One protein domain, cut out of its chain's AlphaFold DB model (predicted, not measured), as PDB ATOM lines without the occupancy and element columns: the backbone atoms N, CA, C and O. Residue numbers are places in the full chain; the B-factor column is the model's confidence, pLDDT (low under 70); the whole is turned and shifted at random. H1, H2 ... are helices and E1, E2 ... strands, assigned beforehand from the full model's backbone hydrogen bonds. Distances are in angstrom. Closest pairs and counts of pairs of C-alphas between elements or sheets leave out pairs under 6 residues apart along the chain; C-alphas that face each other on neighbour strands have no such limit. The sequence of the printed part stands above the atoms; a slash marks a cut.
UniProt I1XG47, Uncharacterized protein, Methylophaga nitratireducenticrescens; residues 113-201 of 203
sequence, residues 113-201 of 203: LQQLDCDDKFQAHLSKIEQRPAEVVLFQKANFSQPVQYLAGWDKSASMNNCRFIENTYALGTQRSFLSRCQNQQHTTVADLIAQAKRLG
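AT A GLANCE: This is residues 113 to 201 of the 203 residues of an uncharacterized protein of Methylophaga nitratireducenticrescens (UniProt I1XG47). With little regular structure, this is a small twisted sheet, E1 to E4, with helix H2 packed along one face and a long loop, residues 153 to 175, after E4. Of 89 printed residues, 35 are in named elements, class mixed: E1 E2 E3 E4 H1 H2, the antiparallel sheet in that order. It is compact, radius of gyration of the C-alphas 12.8 A, spanning 36 by 28 by 26 A.

IN THESE COORDINATES: Find C-alpha 113 at (-15.535, 102.335, 83.108), where E1, residues 113 to 117, begins. Then come E2, 122 to 127, 15.7 A; E3, 135 to 140, 16.3 A; E4, 149 to 152; H1, 176 to 179; and H2, 190 to 199, 14.4 A, ending at (-28.381, 103.797, 85.114).

HOW THE PARTS SIT: The strands form a meander, each the antiparallel neighbour of the one before. Within hydrogen-bond range, look for N 116 and O 124, 2.8 A, in hairpin E1 and E2; N 125 and O 137, 2.8 A, in hairpin E2 and E3; N 138 and O 149, 2.7 A, in hairpin E3 and E4. H2 is on one face, giving two layers, at a height over the sheet of 8.3 A, along the strands and over E2 and E3; the closest C-alphas of E2 and H2, Leu 126 and Leu 193, are 6.1 A apart. H1 only grazes the sheet, with residues 178 to 179. In H2 every O i to N i+4 pair is within hydrogen-bond range; H1 is too short for one, and 0 of its 1 O i to N i+3 pair is.

THE WHOLE: The printed part has no cut; its farthest C-alphas, Ser 159 and Gln 185, are 36.9 A apart. The link E4 to H1 is long, and residues 170 to 175 stand free. Residues 152 to 177 and 201 have pLDDT under 70.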
ATOM      1  N   LEU A 113     -15.260 101.113  82.357       86.62
ATOM      2  CA  LEU A 113     -15.535 102.335  83.108       86.62
ATOM      3  C   LEU A 113     -15.071 102.202  84.556       86.62
ATOM      4  O   LEU A 113     -14.596 103.165  85.153       86.62
ATOM      5  N   GLN A 114     -15.238 101.008  85.126       87.12
ATOM      6  CA  GLN A 114     -14.853 100.718  86.497       87.12
ATOM      7  C   GLN A 114     -14.445  99.253  86.646       87.12
ATOM      8  O   GLN A 114     -15.037  98.365  86.029       87.12
ATOM      9  N   GLN A 115     -13.449  99.023  87.499       87.81
ATOM     10  CA  GLN A 115     -12.869  97.720  87.789       87.81
ATOM     11  C   GLN A 115     -12.901  97.454  89.297       87.81
ATOM     12  O   GLN A 115     -12.614  98.346  90.099       87.81
ATOM     13  N   LEU A 116     -13.226  96.217  89.667       86.06
ATOM     14  CA  LEU A 116     -13.149  95.690  91.026       86.06
ATOM     15  C   LEU A 116     -12.299  94.422  91.039       86.06
ATOM     16  O   LEU A 116     -12.475  93.527  90.209       86.06
ATOM     17  N   ASP A 117     -11.420  94.321  92.029       86.56
ATOM     18  CA  ASP A 117     -10.627  93.124  92.274       86.56
ATOM     19  C   ASP A 117     -11.364  92.224  93.269       86.56
ATOM     20  O   ASP A 117     -11.645  92.638  94.389       86.56
ATOM     21  N   CYS A 118     -11.697  91.003  92.844       77.94
ATOM     22  CA  CYS A 118     -12.446  90.026  93.645       77.94
ATOM     23  C   CYS A 118     -11.565  89.141  94.518       77.94
ATOM     24  O   CYS A 118     -12.008  88.708  95.571       77.94
ATOM     25  N   ASP A 119     -10.357  88.849  94.036       79.25
ATOM     26  CA  ASP A 119      -9.299  88.068  94.681       79.25
ATOM     27  C   ASP A 119      -8.035  88.191  93.789       79.25
ATOM     28  O   ASP A 119      -8.034  88.885  92.762       79.25
ATOM     29  N   ASP A 120      -6.966  87.451  94.090       77.06
ATOM     30  CA  ASP A 120      -5.761  87.359  93.241       77.06
ATOM     31  C   ASP A 120      -6.028  86.779  91.845       77.06
ATOM     32  O   ASP A 120      -5.197  86.881  90.945       77.06
ATOM     33  N   LYS A 121      -7.190  86.148  91.652       81.06
ATOM     34  CA  LYS A 121      -7.505  85.386  90.440       81.06
ATOM     35  C   LYS A 121      -8.578  86.012  89.567       81.06
ATOM     36  O   LYS A 121      -8.637  85.651  88.401       81.06
ATOM     37  N   PHE A 122      -9.412  86.920  90.065       84.00
ATOM     38  CA  PHE A 122     -10.592  87.384  89.327       84.00
ATOM     39  C   PHE A 122     -10.791  88.894  89.414       84.00
ATOM     40  O   PHE A 122     -10.457  89.514  90.425       84.00
ATOM     41  N   GLN A 123     -11.360  89.462  88.351       85.12
ATOM     42  CA  GLN A 123     -11.718  90.876  88.243       85.12
ATOM     43  C   GLN A 123     -13.114  91.028  87.661       85.12
ATOM     44  O   GLN A 123     -13.468  90.345  86.698       85.12
ATOM     45  N   ALA A 124     -13.882  91.943  88.244       85.50
ATOM     46  CA  ALA A 124     -15.173  92.367  87.736       85.50
ATOM     47  C   ALA A 124     -15.039  93.745  87.080       85.50
ATOM     48  O   ALA A 124     -14.439  94.657  87.644       85.50
ATOM     49  N   HIS A 125     -15.603  93.896  85.888       86.69
ATOM     50  CA  HIS A 125     -15.528  95.109  85.088       86.69
ATOM     51  C   HIS A 125     -16.927  95.560  84.706       86.69
ATOM     52  O   HIS A 125     -17.688  94.796  84.115       86.69
ATOM     53  N   LEU A 126     -17.237  96.822  84.986       87.31
ATOM     54  CA  LEU A 126     -18.320  97.532  84.322       87.31
ATOM     55  C   LEU A 126     -17.756  98.121  83.036       87.31
ATOM     56  O   LEU A 126     -16.826  98.927  83.080       87.31
ATOM     57  N   SER A 127     -18.318  97.728  81.901       85.88
ATOM     58  CA  SER A 127     -17.852  98.159  80.585       85.88
ATOM     59  C   SER A 127     -19.007  98.667  79.737       85.88
ATOM     60  O   SER A 127     -20.116  98.138  79.812       85.88
ATOM     61  N   LYS A 128     -18.753  99.677  78.903       84.25
ATOM     62  CA  LYS A 128     -19.740 100.205  77.953       84.25
ATOM     63  C   LYS A 128     -19.121 100.303  76.564       84.25
ATOM     64  O   LYS A 128     -18.343 101.210  76.285       84.25
ATOM     65  N   ILE A 129     -19.476  99.355  75.704       83.12
ATOM     66  CA  ILE A 129     -18.926  99.243  74.352       83.12
ATOM     67  C   ILE A 129     -19.859  99.965  73.376       83.12
ATOM     68  O   ILE A 129     -20.941  99.473  73.059       83.12
ATOM     69  N   GLU A 130     -19.419 101.120  72.876       80.81
ATOM     70  CA  GLU A 130     -20.125 101.910  71.856       80.81
ATOM     71  C   GLU A 130     -21.604 102.192  72.214       80.81
ATOM     72  O   GLU A 130     -21.899 102.766  73.263       80.81
ATOM     73  N   GLN A 131     -22.538 101.812  71.331       72.44
ATOM     74  CA  GLN A 131     -23.986 101.971  71.497       72.44
ATOM     75  C   GLN A 131     -24.634 100.823  72.287       72.44
ATOM     76  O   GLN A 131     -25.857 100.792  72.429       72.44
ATOM     77  N   ARG A 132     -23.852  99.861  72.795       72.88
ATOM     78  CA  ARG A 132     -24.387  98.783  73.631       72.88
ATOM     79  C   ARG A 132     -24.662  99.295  75.049       72.88
ATOM     80  O   ARG A 132     -23.946 100.178  75.538       72.88
ATOM     81  N   PRO A 133     -25.687  98.755  75.726       72.75
ATOM     82  CA  PRO A 133     -25.894  99.012  77.146       72.75
ATOM     83  C   PRO A 133     -24.687  98.535  77.959       72.75
ATOM     84  O   PRO A 133     -23.892  97.712  77.503       72.75
ATOM     85  N   ALA A 134     -24.536  99.083  79.162       80.25
ATOM     86  CA  ALA A 134     -23.423  98.733  80.027       80.25
ATOM     87  C   ALA A 134     -23.528  97.279  80.516       80.25
ATOM     88  O   ALA A 134     -24.602  96.812  80.893       80.25
ATOM     89  N   GLU A 135     -22.397  96.582  80.544       80.62
ATOM     90  CA  GLU A 135     -22.300  95.180  80.943       80.62
ATOM     91  C   GLU A 135     -21.333  95.048  82.118       80.62
ATOM     92  O   GLU A 135     -20.248  95.636  82.128       80.62
ATOM     93  N   VAL A 136     -21.739  94.270  83.118       81.00
ATOM     94  CA  VAL A 136     -20.902  93.848  84.235       81.00
ATOM     95  C   VAL A 136     -20.421  92.439  83.944       81.00
ATOM     96  O   VAL A 136     -21.208  91.489  83.892       81.00
ATOM     97  N   VAL A 137     -19.117  92.310  83.771       82.75
ATOM     98  CA  VAL A 137     -18.468  91.062  83.393       82.75
ATOM     99  C   VAL A 137     -17.400  90.672  84.402       82.75
ATOM    100  O   VAL A 137     -16.711  91.525  84.949       82.75
ATOM    101  N   LEU A 138     -17.253  89.376  84.638       84.50
ATOM    102  CA  LEU A 138     -16.232  88.764  85.472       84.50
ATOM    103  C   LEU A 138     -15.271  87.986  84.572       84.50
ATOM    104  O   LEU A 138     -15.689  87.171  83.745       84.50
ATOM    105  N   PHE A 139     -13.975  88.205  84.744       84.56
ATOM    106  CA  PHE A 139     -12.952  87.403  84.088       84.56
ATOM    107  C   PHE A 139     -11.832  87.023  85.048       84.56
ATOM    108  O   PHE A 139     -11.638  87.623  86.107       84.56
ATOM    109  N   GLN A 140     -11.092  85.983  84.671       81.19
ATOM    110  CA  GLN A 140      -9.953  85.503  85.433       81.19
ATOM    111  C   GLN A 140      -8.685  86.274  85.025       81.19
ATOM    112  O   GLN A 140      -8.348  86.355  83.841       81.19
ATOM    113  N   LYS A 141      -7.972  86.845  86.003       79.12
ATOM    114  CA  LYS A 141      -6.732  87.610  85.799       79.12
ATOM    115  C   LYS A 141      -5.711  86.754  85.057       79.12
ATOM    116  O   LYS A 141      -5.455  85.615  85.444       79.12
ATOM    117  N   ALA A 142      -5.130  87.315  83.998       74.44
ATOM    118  CA  ALA A 142      -4.109  86.678  83.162       74.44
ATOM    119  C   ALA A 142      -4.498  85.312  82.550       74.44
ATOM    120  O   ALA A 142      -3.632  84.633  81.996       74.44
ATOM    121  N   ASN A 143      -5.779  84.916  82.592       78.62
ATOM    122  CA  ASN A 143      -6.255  83.692  81.960       78.62
ATOM    123  C   ASN A 143      -7.200  83.990  80.787       78.62
ATOM    124  O   ASN A 143      -8.414  84.139  80.935       78.62
ATOM    125  N   PHE A 144      -6.613  83.994  79.594       71.75
ATOM    126  CA  PHE A 144      -7.304  84.233  78.327       71.75
ATOM    127  C   PHE A 144      -7.910  82.963  77.710       71.75
ATOM    128  O   PHE A 144      -8.412  83.010  76.590       71.75
ATOM    129  N   SER A 145      -7.849  81.816  78.396       71.00
ATOM    130  CA  SER A 145      -8.497  80.587  77.926       71.00
ATOM    131  C   SER A 145      -9.906  80.403  78.482       71.00
ATOM    132  O   SER A 145     -10.618  79.520  78.012       71.00
ATOM    133  N   GLN A 146     -10.306  81.185  79.490       74.38
ATOM    134  CA  GLN A 146     -11.653  81.129  80.051       74.38
ATOM    135  C   GLN A 146     -12.543  82.224  79.461       74.38
ATOM    136  O   GLN A 146     -12.133  83.387  79.420       74.38
ATOM    137  N   PRO A 147     -13.765  81.885  79.016       74.81
ATOM    138  CA  PRO A 147     -14.693  82.879  78.507       74.81
ATOM    139  C   PRO A 147     -15.081  83.874  79.603       74.81
ATOM    140  O   PRO A 147     -15.065  83.564  80.796       74.81
ATOM    141  N   VAL A 148     -15.448  85.075  79.170       77.12
ATOM    142  CA  VAL A 148     -15.989  86.115  80.044       77.12
ATOM    143  C   VAL A 148     -17.307  85.626  80.654       77.12
ATOM    144  O   VAL A 148     -18.172  85.120  79.938       77.12
ATOM    145  N   GLN A 149     -17.459  85.770  81.969       77.19
ATOM    146  CA  GLN A 149     -18.690  85.438  82.682       77.19
ATOM    147  C   GLN A 149     -19.517  86.708  82.867       77.19
ATOM    148  O   GLN A 149     -19.066  87.672  83.475       77.19
ATOM    149  N   TYR A 150     -20.733  86.732  82.334       72.88
ATOM    150  CA  TYR A 150     -21.608  87.897  82.430       72.88
ATOM    151  C   TYR A 150     -22.368  87.859  83.753       72.88
ATOM    152  O   TYR A 150     -23.083  86.899  84.023       72.88
ATOM    153  N   LEU A 151     -22.223  88.903  84.568       71.94
ATOM    154  CA  LEU A 151     -22.964  89.066  85.823       71.94
ATOM    155  C   LEU A 151     -24.245  89.882  85.598       71.94
ATOM    156  O   LEU A 151     -25.287  89.612  86.192       71.94
ATOM    157  N   ALA A 152     -24.173  90.869  84.706       69.69
ATOM    158  CA  ALA A 152     -25.306  91.668  84.262       69.69
ATOM    159  C   ALA A 152     -25.030  92.219  82.862       69.69
ATOM    160  O   ALA A 152     -23.918  92.666  82.598       69.69
ATOM    161  N   GLY A 153     -26.014  92.228  81.964       63.47
ATOM    162  CA  GLY A 153     -25.812  92.805  80.635       63.47
ATOM    163  C   GLY A 153     -26.892  92.450  79.624       63.47
ATOM    164  O   GLY A 153     -27.912  91.845  79.961       63.47
ATOM    165  N   TRP A 154     -26.673  92.842  78.368       54.47
ATOM    166  CA  TRP A 154     -27.607  92.588  77.274       54.47
ATOM    167  C   TRP A 154     -27.340  91.229  76.635       54.47
ATOM    168  O   TRP A 154     -26.456  91.062  75.796       54.47
ATOM    169  N   ASP A 155     -28.143  90.243  77.013       56.34
ATOM    170  CA  ASP A 155     -28.133  88.942  76.361       56.34
ATOM    171  C   ASP A 155     -28.984  88.993  75.082       56.34
ATOM    172  O   ASP A 155     -30.177  89.292  75.117       56.34
ATOM    173  N   LYS A 156     -28.378  88.668  73.933       52.38
ATOM    174  CA  LYS A 156     -29.078  88.577  72.639       52.38
ATOM    175  C   LYS A 156     -30.150  87.477  72.607       52.38
ATOM    176  O   LYS A 156     -30.947  87.463  71.672       52.38
ATOM    177  N   SER A 157     -30.155  86.543  73.560       48.50
ATOM    178  CA  SER A 157     -30.930  85.302  73.460       48.50
ATOM    179  C   SER A 157     -32.346  85.321  74.058       48.50
ATOM    180  O   SER A 157     -33.050  84.325  73.902       48.50
ATOM    181  N   ALA A 158     -32.826  86.407  74.685       42.47
ATOM    182  CA  ALA A 158     -34.185  86.414  75.246       42.47
ATOM    183  C   ALA A 158     -34.839  87.807  75.357       42.47
ATOM    184  O   ALA A 158     -34.659  88.492  76.354       42.47
ATOM    185  N   SER A 159     -35.705  88.136  74.386       40.84
ATOM    186  CA  SER A 159     -36.733  89.202  74.401       40.84
ATOM    187  C   SER A 159     -36.272  90.654  74.636       40.84
ATOM    188  O   SER A 159     -35.329  90.934  75.359       40.84
ATOM    189  N   MET A 160     -36.965  91.611  74.012       42.72
ATOM    190  CA  MET A 160     -36.645  93.051  73.998       42.72
ATOM    191  C   MET A 160     -36.860  93.783  75.341       42.72
ATOM    192  O   MET A 160     -37.229  94.951  75.332       42.72
ATOM    193  N   ASN A 161     -36.629  93.141  76.488       44.91
ATOM    194  CA  ASN A 161     -36.749  93.776  77.798       44.91
ATOM    195  C   ASN A 161     -35.410  93.701  78.536       44.91
ATOM    196  O   ASN A 161     -35.097  92.726  79.209       44.91
ATOM    197  N   ASN A 162     -34.620  94.747  78.297       56.06
ATOM    198  CA  ASN A 162     -33.557  95.325  79.111       56.06
ATOM    199  C   ASN A 162     -32.902  94.437  80.184       56.06
ATOM    200  O   ASN A 162     -33.475  94.090  81.209       56.06
ATOM    201  N   CYS A 163     -31.620  94.177  79.930       56.78
ATOM    202  CA  CYS A 163     -30.615  93.593  80.811       56.78
ATOM    203  C   CYS A 163     -31.020  92.345  81.589       56.78
ATOM    204  O   CYS A 163     -31.612  92.368  82.666       56.78
ATOM    205  N   ARG A 164     -30.556  91.217  81.060       57.59
ATOM    206  CA  ARG A 164     -30.681  89.927  81.707       57.59
ATOM    207  C   ARG A 164     -29.564  89.786  82.734       57.59
ATOM    208  O   ARG A 164     -28.381  89.735  82.399       57.59
ATOM    209  N   PHE A 165     -29.953  89.702  83.998       59.69
ATOM    210  CA  PHE A 165     -29.061  89.254  85.059       59.69
ATOM    211  C   PHE A 165     -28.918  87.745  84.923       59.69
ATOM    212  O   PHE A 165     -29.881  86.997  85.109       59.69
ATOM    213  N   ILE A 166     -27.736  87.291  84.515       53.56
ATOM    214  CA  ILE A 166     -27.466  85.863  84.418       53.56
ATOM    215  C   ILE A 166     -27.154  85.387  85.835       53.56
ATOM    216  O   ILE A 166     -26.007  85.355  86.261       53.56
ATOM    217  N   GLU A 167     -28.187  84.959  86.561       48.72
ATOM    218  CA  GLU A 167     -28.054  84.221  87.833       48.72
ATOM    219  C   GLU A 167     -27.404  82.833  87.655       48.72
ATOM    220  O   GLU A 167     -27.359  82.012  88.569       48.72
ATOM    221  N   ASN A 168     -26.900  82.546  86.457       40.69
ATOM    222  CA  ASN A 168     -26.494  81.230  86.022       40.69
ATOM    223  C   ASN A 168     -24.972  81.142  85.902       40.69
ATOM    224  O   ASN A 168     -24.421  81.069  84.809       40.69
ATOM    225  N   THR A 169     -24.277  81.155  87.038       46.88
ATOM    226  CA  THR A 169     -22.889  80.673  87.109       46.88
ATOM    227  C   THR A 169     -22.609  79.913  88.410       46.88
ATOM    228  O   THR A 169     -21.567  80.080  88.999       46.88
ATOM    229  N   TYR A 170     -23.468  78.959  88.787       40.94
ATOM    230  CA  TYR A 170     -23.198  77.908  89.793       40.94
ATOM    231  C   TYR A 170     -23.188  78.341  91.282       40.94
ATOM    232  O   TYR A 170     -22.191  78.798  91.833       40.94
ATOM    233  N   ALA A 171     -24.298  78.012  91.959       36.31
ATOM    234  CA  ALA A 171     -24.515  77.970  93.413       36.31
ATOM    235  C   ALA A 171     -24.649  79.325  94.152       36.31
ATOM    236  O   ALA A 171     -23.691  79.914  94.656       36.31
ATOM    237  N   LEU A 172     -25.912  79.740  94.331       40.97
ATOM    238  CA  LEU A 172     -26.395  80.941  95.037       40.97
ATOM    239  C   LEU A 172     -25.821  81.185  96.453       40.97
ATOM    240  O   LEU A 172     -25.869  82.317  96.935       40.97
ATOM    241  N   GLY A 173     -25.262  80.173  97.127       43.53
ATOM    242  CA  GLY A 173     -24.663  80.322  98.463       43.53
ATOM    243  C   GLY A 173     -23.176  80.695  98.454       43.53
ATOM    244  O   GLY A 173     -22.744  81.567  99.206       43.53
ATOM    245  N   THR A 174     -22.381  80.073  97.581       50.62
ATOM    246  CA  THR A 174     -20.915  80.230  97.540       50.62
ATOM    247  C   THR A 174     -20.453  81.431  96.718       50.62
ATOM    248  O   THR A 174     -19.330  81.894  96.894       50.62
ATOM    249  N   GLN A 175     -21.307  81.974  95.846       57.09
ATOM    250  CA  GLN A 175     -20.933  83.090  94.973       57.09
ATOM    251  C   GLN A 175     -21.220  84.472  95.542       57.09
ATOM    252  O   GLN A 175     -20.460  85.393  95.264       57.09
ATOM    253  N   ARG A 176     -22.249  84.643  96.383       60.03
ATOM    254  CA  ARG A 176     -22.462  85.930  97.066       60.03
ATOM    255  C   ARG A 176     -21.271  86.300  97.941       60.03
ATOM    256  O   ARG A 176     -20.858  87.450  97.916       60.03
ATOM    257  N   SER A 177     -20.694  85.325  98.644       64.12
ATOM    258  CA  SER A 177     -19.500  85.538  99.470       64.12
ATOM    259  C   SER A 177     -18.233  85.790  98.649       64.12
ATOM    260  O   SER A 177     -17.286  86.400  99.138       64.12
ATOM    261  N   PHE A 178     -18.178  85.298  97.410       71.12
ATOM    262  CA  PHE A 178     -17.089  85.579  96.482       71.12
ATOM    263  C   PHE A 178     -17.232  86.979  95.871       71.12
ATOM    264  O   PHE A 178     -16.308  87.778  95.939       71.12
ATOM    265  N   LEU A 179     -18.418  87.329  95.368       72.00
ATOM    266  CA  LEU A 179     -18.688  88.649  94.795       72.00
ATOM    267  C   LEU A 179     -18.662  89.769  95.848       72.00
ATOM    268  O   LEU A 179     -18.303  90.896  95.523       72.00
ATOM    269  N   SER A 180     -18.984  89.482  97.115       70.00
ATOM    270  CA  SER A 180     -18.860  90.455  98.213       70.00
ATOM    271  C   SER A 180     -17.413  90.796  98.564       70.00
ATOM    272  O   SER A 180     -17.171  91.818  99.202       70.00
ATOM    273  N   ARG A 181     -16.455  89.940  98.182       74.12
ATOM    274  CA  ARG A 181     -15.020  90.215  98.335       74.12
ATOM    275  C   ARG A 181     -14.488  91.143  97.248       74.12
ATOM    276  O   ARG A 181     -13.441  91.742  97.449       74.12
ATOM    277  N   CYS A 182     -15.226  91.329  96.150       78.12
ATOM    278  CA  CYS A 182     -14.860  92.296  95.126       78.12
ATOM    279  C   CYS A 182     -14.995  93.718  95.644       78.12
ATOM    280  O   CYS A 182     -16.108  94.185  95.903       78.12
ATOM    281  N   GLN A 183     -13.862  94.406  95.747       77.31
ATOM    282  CA  GLN A 183     -13.802  95.808  96.129       77.31
ATOM    283  C   GLN A 183     -12.744  96.541  95.306       77.31
ATOM    284  O   GLN A 183     -11.789  95.952  94.800       77.31
ATOM    285  N   ASN A 184     -12.926  97.848  95.156       76.44
ATOM    286  CA  ASN A 184     -11.881  98.753  94.687       76.44
ATOM    287  C   ASN A 184     -11.416  99.656  95.845       76.44
ATOM    288  O   ASN A 184     -11.941  99.588  96.955       76.44
ATOM    289  N   GLN A 185     -10.473 100.561  95.574       72.88
ATOM    290  CA  GLN A 185      -9.963 101.528  96.561       72.88
ATOM    291  C   GLN A 185     -11.041 102.463  97.150       72.88
ATOM    292  O   GLN A 185     -10.816 103.082  98.184       72.88
ATOM    293  N   GLN A 186     -12.205 102.568  96.506       76.38
ATOM    294  CA  GLN A 186     -13.358 103.361  96.938       76.38
ATOM    295  C   GLN A 186     -14.425 102.509  97.652       76.38
ATOM    296  O   GLN A 186     -15.545 102.978  97.839       76.38
ATOM    297  N   HIS A 187     -14.117 101.254  98.006       77.56
ATOM    298  CA  HIS A 187     -15.060 100.278  98.569       77.56
ATOM    299  C   HIS A 187     -16.322 100.052  97.719       77.56
ATOM    300  O   HIS A 187     -17.363  99.646  98.232       77.56
ATOM    301  N   THR A 188     -16.240 100.286  96.405       80.25
ATOM    302  CA  THR A 188     -17.329  99.958  95.477       80.25
ATOM    303  C   THR A 188     -17.520  98.447  95.445       80.25
ATOM    304  O   THR A 188     -16.535  97.713  95.382       80.25
ATOM    305  N   THR A 189     -18.768  97.982  95.460       82.12
ATOM    306  CA  THR A 189     -19.123  96.559  95.402       82.12
ATOM    307  C   THR A 189     -19.676  96.156  94.031       82.12
ATOM    308  O   THR A 189     -20.027  96.995  93.197       82.12
ATOM    309  N   VAL A 190     -19.817  94.850  93.779       78.56
ATOM    310  CA  VAL A 190     -20.482  94.349  92.558       78.56
ATOM    311  C   VAL A 190     -21.936  94.817  92.468       78.56
ATOM    312  O   VAL A 190     -22.434  95.070  91.373       78.56
ATOM    313  N   ALA A 191     -22.617  94.981  93.605       77.44
ATOM    314  CA  ALA A 191     -23.976  95.516  93.631       77.44
ATOM    315  C   ALA A 191     -24.022  96.967  93.124       77.44
ATOM    316  O   ALA A 191     -24.941  97.329  92.388       77.44
ATOM    317  N   ASP A 192     -23.002  97.766  93.444       81.88
ATOM    318  CA  ASP A 192     -22.882  99.146  92.973       81.88
ATOM    319  C   ASP A 192     -22.588  99.205  91.470       81.88
ATOM    320  O   ASP A 192     -23.240  99.967  90.757       81.88
ATOM    321  N   LEU A 193     -21.696  98.340  90.960       80.62
ATOM    322  CA  LEU A 193     -21.461  98.185  89.514       80.62
ATOM    323  C   LEU A 193     -22.760  97.839  88.777       80.62
ATOM    324  O   LEU A 193     -23.057  98.407  87.728       80.62
ATOM    325  N   ILE A 194     -23.552  96.917  89.331       77.38
ATOM    326  CA  ILE A 194     -24.849  96.517  88.775       77.38
ATOM    327  C   ILE A 194     -25.830  97.696  88.786       77.38
ATOM    328  O   ILE A 194     -26.503  97.952  87.785       77.38
ATOM    329  N   ALA A 195     -25.919  98.433  89.892       77.94
ATOM    330  CA  ALA A 195     -26.774  99.612  89.986       77.94
ATOM    331  C   ALA A 195     -26.349 100.705  88.990       77.94
ATOM    332  O   ALA A 195     -27.198 101.372  88.394       77.94
ATOM    333  N   GLN A 196     -25.048 100.867  88.763       80.19
ATOM    334  CA  GLN A 196     -24.515 101.804  87.784       80.19
ATOM    335  C   GLN A 196     -24.771 101.342  86.346       80.19
ATOM    336  O   GLN A 196     -25.163 102.162  85.515       80.19
ATOM    337  N   ALA A 197     -24.652 100.043  86.058       76.44
ATOM    338  CA  ALA A 197     -25.029  99.473  84.766       76.44
ATOM    339  C   ALA A 197     -26.498  99.773  84.434       76.44
ATOM    340  O   ALA A 197     -26.791 100.242  83.332       76.44
ATOM    341  N   LYS A 198     -27.406  99.617  85.416       76.12
ATOM    342  CA  LYS A 198     -28.832  99.981  85.290       76.12
ATOM    343  C   LYS A 198     -29.028 101.426  84.839       76.12
ATOM    344  O   LYS A 198     -29.733 101.694  83.869       76.12
ATOM    345  N   ARG A 199     -28.325 102.366  85.476       78.38
ATOM    346  CA  ARG A 199     -28.381 103.797  85.114       78.38
ATOM    347  C   ARG A 199     -27.832 104.092  83.715       78.38
ATOM    348  O   ARG A 199     -28.255 105.060  83.096       78.38
ATOM    349  N   LEU A 200     -26.900 103.282  83.216       75.94
ATOM    350  CA  LEU A 200     -26.203 103.500  81.943       75.94
ATOM    351  C   LEU A 200     -26.903 102.893  80.715       75.94
ATOM    352  O   LEU A 200     -26.304 102.867  79.636       75.94
ATOM    353  N   GLY A 201     -28.156 102.452  80.854       63.03
ATOM    354  CA  GLY A 201     -28.971 101.945  79.744       63.03
ATOM    355  C   GLY A 201     -29.464 100.508  79.913       63.03
ATOM    356  O   GLY A 201     -30.059  99.970  78.989       63.03
TER     357      GLY A 201